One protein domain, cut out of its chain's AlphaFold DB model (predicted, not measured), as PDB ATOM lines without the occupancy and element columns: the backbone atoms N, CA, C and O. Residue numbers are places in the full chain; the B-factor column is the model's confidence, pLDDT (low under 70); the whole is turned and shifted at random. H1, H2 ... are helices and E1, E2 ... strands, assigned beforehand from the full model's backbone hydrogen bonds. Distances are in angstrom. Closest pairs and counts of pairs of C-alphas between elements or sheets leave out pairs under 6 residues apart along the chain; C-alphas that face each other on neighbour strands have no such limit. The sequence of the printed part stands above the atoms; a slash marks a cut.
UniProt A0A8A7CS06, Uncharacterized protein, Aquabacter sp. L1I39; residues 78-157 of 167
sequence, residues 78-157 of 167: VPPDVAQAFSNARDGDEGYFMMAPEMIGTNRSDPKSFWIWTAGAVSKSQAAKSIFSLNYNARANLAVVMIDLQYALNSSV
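This is residues 78 to 157 of the 167 residues of an uncharacterized protein of Aquabacter sp. L1I39 (UniProt A0A8A7CS06). A small sheet of three short strands is layered between two helices, with H2 along one face and H1 slantwise on the other; the short helix H3 packs beside H1 and grazes the sheet. The long loop of residues 100 to 117 joins E1 to E2, its C-alphas 8 to 21 A from the mean of the C-alphas. The printed part has 80 residues, with three named helices and three named strands in the order H1, E1, E2, H2, E3, H3; the sheet's order is E2, E1, E3, antiparallel throughout, and the class is mixed. It is compact, with a radius of gyration of the C-alphas of 12.8 A, and only just elongated, spanning 36 by 24 by 24 A.

Begin with H1, residues 80 to 90, which is on the sheet of E1, residues 96 to 99, E2, residues 118 to 121, and E3, residues 145 to 148. H1 lies over E2 at a height over the sheet of 6.6 A, running slantwise to the strands at 52 degrees to E2 on the local plane; look at Val 82 and Gly 120, their closest C-alphas, 3.8 A apart. E1, the inner strand, forms a hairpin with E2, antiparallel at 162 degrees; find N 96 and O 121 within hydrogen-bond range at 2.8 A. H2, residues 124 to 138, is on the opposite face from H1, over E2 and E1, at a height of 8.2 A, and runs along the strands at 12 degrees to E2 on the local plane. Its closest C-alphas to E2 are those of Ala 127 and Ala 121, 5.1 A apart. H1 and H2 are apart. These helices and the sheet make three layers, helices on both faces of a sheet. E3 is antiparallel to E1 at 165 degrees, with N 99 and O 145 at 2.9 A. E2, H2 and E3 form a split strand-helix-strand unit, two strands running the same way with E1 between them, and its crossover is right-handed. H3, residues 149 to 154, only grazes the sheet with residues 149 to 152. H3 touches H1, the closest C-alphas being those of Gln 150 and Ala 89, 4.4 A apart, at a shallow tilt of 34 degrees, only just short of steep, the same way. In H1, H2 and H3 every O i to N i+4 pair is within hydrogen-bond range.

Find C-alpha 80 at (208.607, 200.467, 152.160); from there H1 runs 15.3 A to C-alpha 90. E1 measures 10.1 A and E2 10.4 A. H2 begins at C-alpha 124, (204.558, 186.870, 162.551), and runs 20.8 A. E3 measures 10.0 A, and H3 runs 8.1 A to C-alpha 154 at (196.206, 200.938, 169.317).

The C-alphas of Ser 109 and Ser 156, the two farthest apart, are 39.1 A from each other. The printed part has no cut, and the link from E1 to E2 is long. The mean pLDDT of the printed part is 80.2; look for values under 70 at residues 101, 103 to 113, 135 to 142 and 155 to 157.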
ATOM      1  N   VAL A  78     211.493 206.559 154.940       91.75
ATOM      2  CA  VAL A  78     211.157 205.294 155.606       91.75
ATOM      3  C   VAL A  78     211.098 204.154 154.575       91.75
ATOM      4  O   VAL A  78     210.401 204.286 153.567       91.75
ATOM      5  N   PRO A  79     211.791 203.020 154.803       91.62
ATOM      6  CA  PRO A  79     211.749 201.858 153.926       91.62
ATOM      7  C   PRO A  79     210.317 201.350 153.700       91.62
ATOM      8  O   PRO A  79     209.520 201.360 154.642       91.62
ATOM      9  N   PRO A  80     209.974 200.874 152.487       94.12
ATOM     10  CA  PRO A  80     208.607 200.467 152.160       94.12
ATOM     11  C   PRO A  80     208.022 199.395 153.085       94.12
ATOM     12  O   PRO A  80     206.847 199.461 153.431       94.12
ATOM     13  N   ASP A  81     208.828 198.426 153.516       93.81
ATOM     14  CA  ASP A  81     208.414 197.363 154.435       93.81
ATOM     15  C   ASP A  81     208.085 197.909 155.833       93.81
ATOM     16  O   ASP A  81     207.060 197.550 156.419       93.81
ATOM     17  N   VAL A  82     208.907 198.831 156.345       94.81
ATOM     18  CA  VAL A  82     208.668 199.531 157.617       94.81
ATOM     19  C   VAL A  82     207.423 200.410 157.516       94.81
ATOM     20  O   VAL A  82     206.542 200.330 158.373       94.81
ATOM     21  N   ALA A  83     207.312 201.216 156.458       95.06
ATOM     22  CA  ALA A  83     206.156 202.075 156.221       95.06
ATOM     23  C   ALA A  83     204.852 201.263 156.151       95.06
ATOM     24  O   ALA A  83     203.858 201.646 156.771       95.06
ATOM     25  N   GLN A  84     204.871 200.115 155.467       96.19
ATOM     26  CA  GLN A  84     203.721 199.220 155.380       96.19
ATOM     27  C   GLN A  84     203.332 198.651 156.749       96.19
ATOM     28  O   GLN A  84     202.153 198.665 157.094       96.19
ATOM     29  N   ALA A  85     204.299 198.202 157.554       96.31
ATOM     30  CA  ALA A  85     204.030 197.681 158.895       96.31
ATOM     31  C   ALA A  85     203.380 198.733 159.811       96.31
ATOM     32  O   ALA A  85     202.418 198.430 160.515       96.31
ATOM     33  N   PHE A  86     203.857 199.983 159.766       95.12
ATOM     34  CA  PHE A  86     203.246 201.096 160.501       95.12
ATOM     35  C   PHE A  86     201.854 201.461 159.975       95.12
ATOM     36  O   PHE A  86     200.994 201.840 160.769       95.12
ATOM     37  N   SER A  87     201.615 201.365 158.662       94.06
ATOM     38  CA  SER A  87     200.282 201.599 158.097       94.06
ATOM     39  C   SER A  87     199.291 200.535 158.559       94.06
ATOM     40  O   SER A  87     198.282 200.895 159.149       94.06
ATOM     41  N   ASN A  88     199.624 199.249 158.397       93.88
ATOM     42  CA  ASN A  88     198.781 198.138 158.848       93.88
ATOM     43  C   ASN A  88     198.439 198.255 160.332       93.88
ATOM     44  O   ASN A  88     197.278 198.179 160.720       93.88
ATOM     45  N   ALA A  89     199.451 198.519 161.160       92.44
ATOM     46  CA  ALA A  89     199.239 198.696 162.584       92.44
ATOM     47  C   ALA A  89     198.285 199.853 162.897       92.44
ATOM     48  O   ALA A  89     197.483 199.728 163.809       92.44
ATOM     49  N   ARG A  90     198.306 200.963 162.150       89.62
ATOM     50  CA  ARG A  90     197.333 202.058 162.337       89.62
ATOM     51  C   ARG A  90     195.912 201.683 161.947       89.62
ATOM     52  O   ARG A  90     194.978 202.190 162.559       89.62
ATOM     53  N   ASP A  91     195.765 200.810 160.961       89.88
ATOM     54  CA  ASP A  91     194.465 200.338 160.486       89.88
ATOM     55  C   ASP A  91     193.877 199.245 161.404       89.88
ATOM     56  O   ASP A  91     192.750 198.797 161.211       89.88
ATOM     57  N   GLY A  92     194.609 198.870 162.460       88.19
ATOM     58  CA  GLY A  92     194.187 197.871 163.435       88.19
ATOM     59  C   GLY A  92     194.623 196.453 163.086       88.19
ATOM     60  O   GLY A  92     194.213 195.532 163.785       88.19
ATOM     61  N   ASP A  93     195.467 196.278 162.071       92.31
ATOM     62  CA  ASP A  93     196.002 194.986 161.641       92.31
ATOM     63  C   ASP A  93     197.363 194.675 162.281       92.31
ATOM     64  O   ASP A  93     197.981 195.507 162.949       92.31
ATOM     65  N   GLU A  94     197.859 193.453 162.063       92.19
ATOM     66  CA  GLU A  94     199.196 193.063 162.509       92.19
ATOM     67  C   GLU A  94     200.284 193.908 161.825       92.19
ATOM     68  O   GLU A  94     200.356 194.030 160.597       92.19
ATOM     69  N   GLY A  95     201.198 194.430 162.639       94.62
ATOM     70  CA  GLY A  95     202.391 195.126 162.186       94.62
ATOM     71  C   GLY A  95     203.505 194.970 163.207       94.62
ATOM     72  O   GLY A  95     203.281 195.091 164.409       94.62
ATOM     73  N   TYR A  96     204.715 194.711 162.729       95.38
ATOM     74  CA  TYR A  96     205.892 194.515 163.561       95.38
ATOM     75  C   TYR A  96     207.025 195.397 163.061       95.38
ATOM     76  O   TYR A  96     207.303 195.453 161.861       95.38
ATOM     77  N   PHE A  97     207.705 196.046 163.997       93.94
ATOM     78  CA  PHE A  97     208.969 196.716 163.745       93.94
ATOM     79  C   PHE A  97     210.072 195.947 164.449       93.94
ATOM     80  O   PHE A  97     209.965 195.645 165.634       93.94
ATOM     81  N   MET A  98     211.128 195.612 163.724       90.50
ATOM     82  CA  MET A  98     212.268 194.884 164.264       90.50
ATOM     83  C   MET A  98     213.514 195.728 164.120       90.50
ATOM     84  O   MET A  98     213.689 196.407 163.109       90.50
ATOM     85  N   MET A  99     214.398 195.646 165.107       86.00
ATOM     86  CA  MET A  99     215.690 196.302 165.024       86.00
ATOM     87  C   MET A  99     216.764 195.660 165.888       86.00
ATOM     88  O   MET A  99     216.463 195.080 166.926       86.00
ATOM     89  N   ALA A 100     218.023 195.849 165.503       81.31
ATOM     90  CA  ALA A 100     219.180 195.557 166.346       81.31
ATOM     91  C   ALA A 100     219.641 196.851 167.057       81.31
ATOM     92  O   ALA A 100     220.400 197.629 166.471       81.31
ATOM     93  N   PRO A 101     219.180 197.140 168.294       67.88
ATOM     94  CA  PRO A 101     219.398 198.438 168.936       67.88
ATOM     95  C   PRO A 101     220.868 198.744 169.238       67.88
ATOM     96  O   PRO A 101     221.263 199.908 169.251       67.88
ATOM     97  N   GLU A 102     221.692 197.712 169.422       70.31
ATOM     98  CA  GLU A 102     223.140 197.826 169.649       70.31
ATOM     99  C   GLU A 102     223.872 198.512 168.485       70.31
ATOM    100  O   GLU A 102     224.963 199.053 168.660       70.31
ATOM    101  N   MET A 103     223.257 198.530 167.300       69.25
ATOM    102  CA  MET A 103     223.816 199.126 166.088       69.25
ATOM    103  C   MET A 103     223.367 200.581 165.872       69.25
ATOM    104  O   MET A 103     223.818 201.241 164.934       69.25
ATOM    105  N   ILE A 104     222.501 201.119 166.733       66.38
ATOM    106  CA  ILE A 104     222.022 202.499 166.619       66.38
ATOM    107  C   ILE A 104     223.119 203.461 167.077       66.38
ATOM    108  O   ILE A 104     223.589 203.417 168.212       66.38
ATOM    109  N   GLY A 105     223.510 204.378 166.191       57.62
ATOM    110  CA  GLY A 105     224.498 205.419 166.490       57.62
ATOM    111  C   GLY A 105     225.960 204.960 166.448       57.62
ATOM    112  O   GLY A 105     226.843 205.787 166.693       57.62
ATOM    113  N   THR A 106     226.231 203.693 166.105       61.19
ATOM    114  CA  THR A 106     227.593 203.155 165.918       61.19
ATOM    115  C   THR A 106     228.211 203.567 164.582       61.19
ATOM    116  O   THR A 106     229.432 203.651 164.477       61.19
ATOM    117  N   ASN A 107     227.391 203.917 163.585       53.47
ATOM    118  CA  ASN A 107     227.831 204.432 162.288       53.47
ATOM    119  C   ASN A 107     227.258 205.842 162.068       53.47
ATOM    120  O   ASN A 107     226.169 206.020 161.536       53.47
ATOM    121  N   ARG A 108     227.968 206.869 162.552       52.09
ATOM    122  CA  ARG A 108     227.519 208.280 162.516       52.09
ATOM    123  C   ARG A 108     227.681 208.966 161.153       52.09
ATOM    124  O   ARG A 108     227.352 210.141 161.029       52.09
ATOM    125  N   SER A 109     228.232 208.275 160.159       50.03
ATOM    126  CA  SER A 109     228.687 208.875 158.901       50.03
ATOM    127  C   SER A 109     227.678 208.826 157.750       50.03
ATOM    128  O   SER A 109     227.874 209.555 156.784       50.03
ATOM    129  N   ASP A 110     226.599 208.038 157.832       57.59
ATOM    130  CA  ASP A 110     225.541 208.024 156.811       57.59
ATOM    131  C   ASP A 110     224.148 207.929 157.464       57.59
ATOM    132  O   ASP A 110     223.832 206.914 158.079       57.59
ATOM    133  N   PRO A 111     223.265 208.932 157.318       51.62
ATOM    134  CA  PRO A 111     221.873 208.849 157.760       51.62
ATOM    135  C   PRO A 111     221.090 207.659 157.182       51.62
ATOM    136  O   PRO A 111     220.012 207.369 157.683       51.62
ATOM    137  N   LYS A 112     221.582 206.964 156.149       60.09
ATOM    138  CA  LYS A 112     220.993 205.718 155.625       60.09
ATOM    139  C   LYS A 112     221.486 204.454 156.339       60.09
ATOM    140  O   LYS A 112     220.901 203.390 156.150       60.09
ATOM    141  N   SER A 113     222.515 204.542 157.185       67.38
ATOM    142  CA  SER A 113     223.127 203.381 157.844       67.38
ATOM    143  C   SER A 113     222.312 202.807 159.000       67.38
ATOM    144  O   SER A 113     222.728 201.807 159.575       67.38
ATOM    145  N   PHE A 114     221.199 203.429 159.395       72.25
ATOM    146  CA  PHE A 114     220.334 202.860 160.431       72.25
ATOM    147  C   PHE A 114     219.291 201.904 159.852       72.25
ATOM    148  O   PHE A 114     219.012 200.882 160.469       72.25
ATOM    149  N   TRP A 115     218.752 202.197 158.662       80.88
ATOM    150  CA  TRP A 115     217.677 201.401 158.065       80.88
ATOM    151  C   TRP A 115     218.108 199.966 157.753       80.88
ATOM    152  O   TRP A 115     217.291 199.055 157.815       80.88
ATOM    153  N   ILE A 116     219.402 199.744 157.502       78.88
ATOM    154  CA  ILE A 116     219.973 198.401 157.306       78.88
ATOM    155  C   ILE A 116     219.861 197.504 158.551       78.88
ATOM    156  O   ILE A 116     219.987 196.288 158.440       78.88
ATOM    157  N   TRP A 117     219.621 198.092 159.727       80.31
ATOM    158  CA  TRP A 117     219.471 197.387 161.004       80.31
ATOM    159  C   TRP A 117     218.023 197.311 161.473       80.31
ATOM    160  O   TRP A 117     217.770 196.973 162.631       80.31
ATOM    161  N   THR A 118     217.081 197.649 160.598       86.75
ATOM    162  CA  THR A 118     215.652 197.656 160.896       86.75
ATOM    163  C   THR A 118     214.887 196.884 159.838       86.75
ATOM    164  O   THR A 118     215.332 196.788 158.698       86.75
ATOM    165  N   ALA A 119     213.720 196.372 160.202       90.94
ATOM    166  CA  ALA A 119     212.789 195.782 159.255       90.94
ATOM    167  C   ALA A 119     211.348 196.034 159.696       90.94
ATOM    168  O   ALA A 119     211.061 196.150 160.893       90.94
ATOM    169  N   GLY A 120     210.442 196.077 158.727       93.31
ATOM    170  CA  GLY A 120     209.005 195.967 158.938       93.31
ATOM    171  C   GLY A 120     208.497 194.571 158.591       93.31
ATOM    172  O   GLY A 120     209.074 193.860 157.767       93.31
ATOM    173  N   ALA A 121     207.403 194.157 159.221       95.62
ATOM    174  CA  ALA A 121     206.655 192.970 158.822       95.62
ATOM    175  C   ALA A 121     205.166 193.142 159.116       95.62
ATOM    176  O   ALA A 121     204.796 193.748 160.115       95.62
ATOM    177  N   VAL A 122     204.314 192.551 158.275       95.44
ATOM    178  CA  VAL A 122     202.845 192.579 158.438       95.44
ATOM    179  C   VAL A 122     202.262 191.242 158.905       95.44
ATOM    180  O   VAL A 122     201.064 191.008 158.826       95.44
ATOM    181  N   SER A 123     203.118 190.310 159.331       93.25
ATOM    182  CA  SER A 123     202.707 189.064 159.988       93.25
ATOM    183  C   SER A 123     203.855 188.471 160.797       93.25
ATOM    184  O   SER A 123     205.027 188.725 160.500       93.25
ATOM    185  N   LYS A 124     203.543 187.593 161.756       91.56
ATOM    186  CA  LYS A 124     204.558 186.870 162.551       91.56
ATOM    187  C   LYS A 124     205.525 186.048 161.694       91.56
ATOM    188  O   LYS A 124     206.716 185.984 161.989       91.56
ATOM    189  N   SER A 125     205.030 185.439 160.614       92.00
ATOM    190  CA  SER A 125     205.861 184.649 159.692       92.00
ATOM    191  C   SER A 125     206.867 185.527 158.945       92.00
ATOM    192  O   SER A 125     208.040 185.173 158.826       92.00
ATOM    193  N   GLN A 126     206.433 186.705 158.484       92.44
ATOM    194  CA  GLN A 126     207.346 187.680 157.893       92.44
ATOM    195  C   GLN A 126     208.326 188.229 158.931       92.44
ATOM    196  O   GLN A 126     209.512 188.313 158.635       92.44
ATOM    197  N   ALA A 127     207.868 188.514 160.154       90.88
ATOM    198  CA  ALA A 127     208.732 188.993 161.228       90.88
ATOM    199  C   ALA A 127     209.858 187.992 161.536       90.88
ATOM    200  O   ALA A 127     211.027 188.365 161.568       90.88
ATOM    201  N   ALA A 128     209.539 186.698 161.646       87.88
ATOM    202  CA  ALA A 128     210.537 185.648 161.848       87.88
ATOM    203  C   ALA A 128     211.585 185.600 160.716       87.88
ATOM    204  O   ALA A 128     212.783 185.480 160.982       87.88
ATOM    205  N   LYS A 129     211.154 185.746 159.455       87.75
ATOM    206  CA  LYS A 129     212.064 185.821 158.297       87.75
ATOM    207  C   LYS A 129     212.941 187.075 158.336       87.75
ATOM    208  O   LYS A 129     214.131 186.989 158.046       87.75
ATOM    209  N   SER A 130     212.379 188.221 158.709       87.44
ATOM    210  CA  SER A 130     213.113 189.485 158.822       87.44
ATOM    211  C   SER A 130     214.149 189.449 159.947       87.44
ATOM    212  O   SER A 130     215.282 189.871 159.730       87.44
ATOM    213  N   ILE A 131     213.819 188.867 161.107       84.19
ATOM    214  CA  ILE A 131     214.771 188.643 162.211       84.19
ATOM    215  C   ILE A 131     215.947 187.781 161.740       84.19
ATOM    216  O   ILE A 131     217.102 188.108 162.014       84.19
ATOM    217  N   PHE A 132     215.669 186.703 160.999       80.81
ATOM    218  CA  PHE A 132     216.719 185.855 160.437       80.81
ATOM    219  C   PHE A 132     217.642 186.643 159.495       80.81
ATOM    220  O   PHE A 132     218.860 186.587 159.645       80.81
ATOM    221  N   SER A 133     217.072 187.425 158.575       78.69
ATOM    222  CA  SER A 133     217.836 188.265 157.640       78.69
ATOM    223  C   SER A 133     218.677 189.332 158.348       78.69
ATOM    224  O   SER A 133     219.828 189.550 157.970       78.69
ATOM    225  N   LEU A 134     218.129 189.974 159.388       77.25
ATOM    226  CA  LEU A 134     218.852 190.951 160.204       77.25
ATOM    227  C   LEU A 134     220.060 190.296 160.886       77.25
ATOM    228  O   LEU A 134     221.174 190.783 160.736       77.25
ATOM    229  N   ASN A 135     219.880 189.146 161.539       68.62
ATOM    230  CA  ASN A 135     220.978 188.429 162.195       68.62
ATOM    231  C   ASN A 135     222.033 187.898 161.213       68.62
ATOM    232  O   ASN A 135     223.223 187.886 161.527       68.62
ATOM    233  N   TYR A 136     221.618 187.475 160.018       60.38
ATOM    234  CA  TYR A 136     222.531 186.943 159.008       60.38
ATOM    235  C   TYR A 136     223.434 188.031 158.406       60.38
ATOM    236  O   TYR A 136     224.636 187.823 158.251       60.38
ATOM    237  N   ASN A 137     222.882 189.216 158.124       60.19
ATOM    238  CA  ASN A 137     223.630 190.326 157.525       60.19
ATOM    239  C   ASN A 137     224.460 191.130 158.545       60.19
ATOM    240  O   ASN A 137     225.397 191.828 158.159       60.19
ATOM    241  N   ALA A 138     224.129 191.045 159.838       55.66
ATOM    242  CA  ALA A 138     224.652 191.936 160.874       55.66
ATOM    243  C   ALA A 138     225.725 191.341 161.796       55.66
ATOM    244  O   ALA A 138     226.317 192.101 162.563       55.66
ATOM    245  N   ARG A 139     226.019 190.035 161.659       56.12
ATOM    246  CA  ARG A 139     226.784 189.133 162.555       56.12
ATOM    247  C   ARG A 139     225.845 188.251 163.379       56.12
ATOM    248  O   ARG A 139     224.929 188.735 164.037       56.12
ATOM    249  N   ALA A 140     226.140 186.950 163.393       53.56
ATOM    250  CA  ALA A 140     225.510 186.010 164.311       53.56
ATOM    251  C   ALA A 140     225.672 186.521 165.758       53.56
ATOM    252  O   ALA A 140     226.781 186.895 166.142       53.56
ATOM    253  N   ASN A 141     224.578 186.506 166.532       62.03
ATOM    254  CA  ASN A 141     224.463 186.876 167.959       62.03
ATOM    255  C   ASN A 141     224.027 188.312 168.308       62.03
ATOM    256  O   ASN A 141     224.086 188.663 169.483       62.03
ATOM    257  N   LEU A 142     223.552 189.131 167.366       67.56
ATOM    258  CA  LEU A 142     222.919 190.403 167.742       67.56
ATOM    259  C   LEU A 142     221.513 190.176 168.315       67.56
ATOM    260  O   LEU A 142     220.709 189.424 167.761       67.56
ATOM    261  N   ALA A 143     221.207 190.836 169.432       75.25
ATOM    262  CA  ALA A 143     219.856 190.848 169.973       75.25
ATOM    263  C   ALA A 143     218.949 191.702 169.074       75.25
ATOM    264  O   ALA A 143     219.245 192.868 168.805       75.25
ATOM    265  N   VAL A 144     217.830 191.131 168.620       83.00
ATOM    266  CA  VAL A 144     216.807 191.855 167.854       83.00
ATOM    267  C   VAL A 144     215.636 192.173 168.772       83.00
ATOM    268  O   VAL A 144     215.003 191.275 169.325       83.00
ATOM    269  N   VAL A 145     215.331 193.460 168.911       85.75
ATOM    270  CA  VAL A 145     214.106 193.931 169.554       85.75
ATOM    271  C   VAL A 145     212.999 193.918 168.515       85.75
ATOM    272  O   VAL A 145     213.138 194.509 167.444       85.75
ATOM    273  N   MET A 146     211.897 193.251 168.840       90.12
ATOM    274  CA  MET A 146     210.674 193.255 168.047       90.12
ATOM    275  C   MET A 146     209.590 194.011 168.811       90.12
ATOM    276  O   MET A 146     209.286 193.689 169.957       90.12
ATOM    277  N   ILE A 147     209.006 195.008 168.158       91.00
ATOM    278  CA  ILE A 147     207.898 195.807 168.664       91.00
ATOM    279  C   ILE A 147     206.643 195.372 167.923       91.00
ATOM    280  O   ILE A 147     206.580 195.464 166.696       91.00
ATOM    281  N   ASP A 148     205.644 194.931 168.676       91.94
ATOM    282  CA  ASP A 148     204.280 194.789 168.178       91.94
ATOM    283  C   ASP A 148     203.680 196.195 168.007       91.94
ATOM    284  O   ASP A 148     203.374 196.891 168.980       91.94
ATOM    285  N   LEU A 149     203.594 196.648 166.755       93.06
ATOM    286  CA  LEU A 149     203.120 197.987 166.418       93.06
ATOM    287  C   LEU A 149     201.614 198.109 166.622       93.06
ATOM    288  O   LEU A 149     201.152 199.182 166.993       93.06
ATOM    289  N   GLN A 150     200.850 197.038 166.409       90.62
ATOM    290  CA  GLN A 150     199.408 197.057 166.644       90.62
ATOM    291  C   GLN A 150     199.139 197.344 168.124       90.62
ATOM    292  O   GLN A 150     198.361 198.241 168.455       90.62
ATOM    293  N   TYR A 151     199.856 196.654 169.014       86.38
ATOM    294  CA  TYR A 151     199.799 196.928 170.444       86.38
ATOM    295  C   TYR A 151     200.313 198.334 170.768       86.38
ATOM    296  O   TYR A 151     199.623 199.092 171.445       86.38
ATOM    297  N   ALA A 152     201.482 198.740 170.266       87.00
ATOM    298  CA  ALA A 152     202.053 200.051 170.586       87.00
ATOM    299  C   ALA A 152     201.185 201.231 170.106       87.00
ATOM    300  O   ALA A 152     201.127 202.265 170.777       87.00
ATOM    301  N   LEU A 153     200.499 201.095 168.967       88.81
ATOM    302  CA  LEU A 153     199.726 202.180 168.365       88.81
ATOM    303  C   LEU A 153     198.262 202.201 168.815       88.81
ATOM    304  O   LEU A 153     197.722 203.285 169.032       88.81
ATOM    305  N   ASN A 154     197.647 201.036 169.039       81.38
ATOM    306  CA  ASN A 154     196.206 200.938 169.317       81.38
ATOM    307  C   ASN A 154     195.863 200.504 170.736       81.38
ATOM    308  O   ASN A 154     194.686 200.455 171.087       81.38
ATOM    309  N   SER A 155     196.860 200.200 171.568       65.50
ATOM    310  CA  SER A 155     196.643 199.928 172.983       65.50
ATOM    311  C   SER A 155     195.813 201.053 173.607       65.50
ATOM    312  O   SER A 155     196.258 202.187 173.768       65.50
ATOM    313  N   SER A 156     194.589 200.753 174.009       53.28
ATOM    314  CA  SER A 156     193.867 201.521 175.017       53.28
ATOM    315  C   SER A 156     194.197 200.934 176.386       53.28
ATOM    316  O   SER A 156     193.303 200.704 177.194       53.28
ATOM    317  N   VAL A 157     195.478 200.633 176.657       42.44
ATOM    318  CA  VAL A 157     195.884 200.106 177.962       42.44
ATOM    319  C   VAL A 157     195.732 201.220 178.990       42.44
ATOM    320  O   VAL A 157     196.629 202.000 179.301       42.44
TER     321      VAL A 157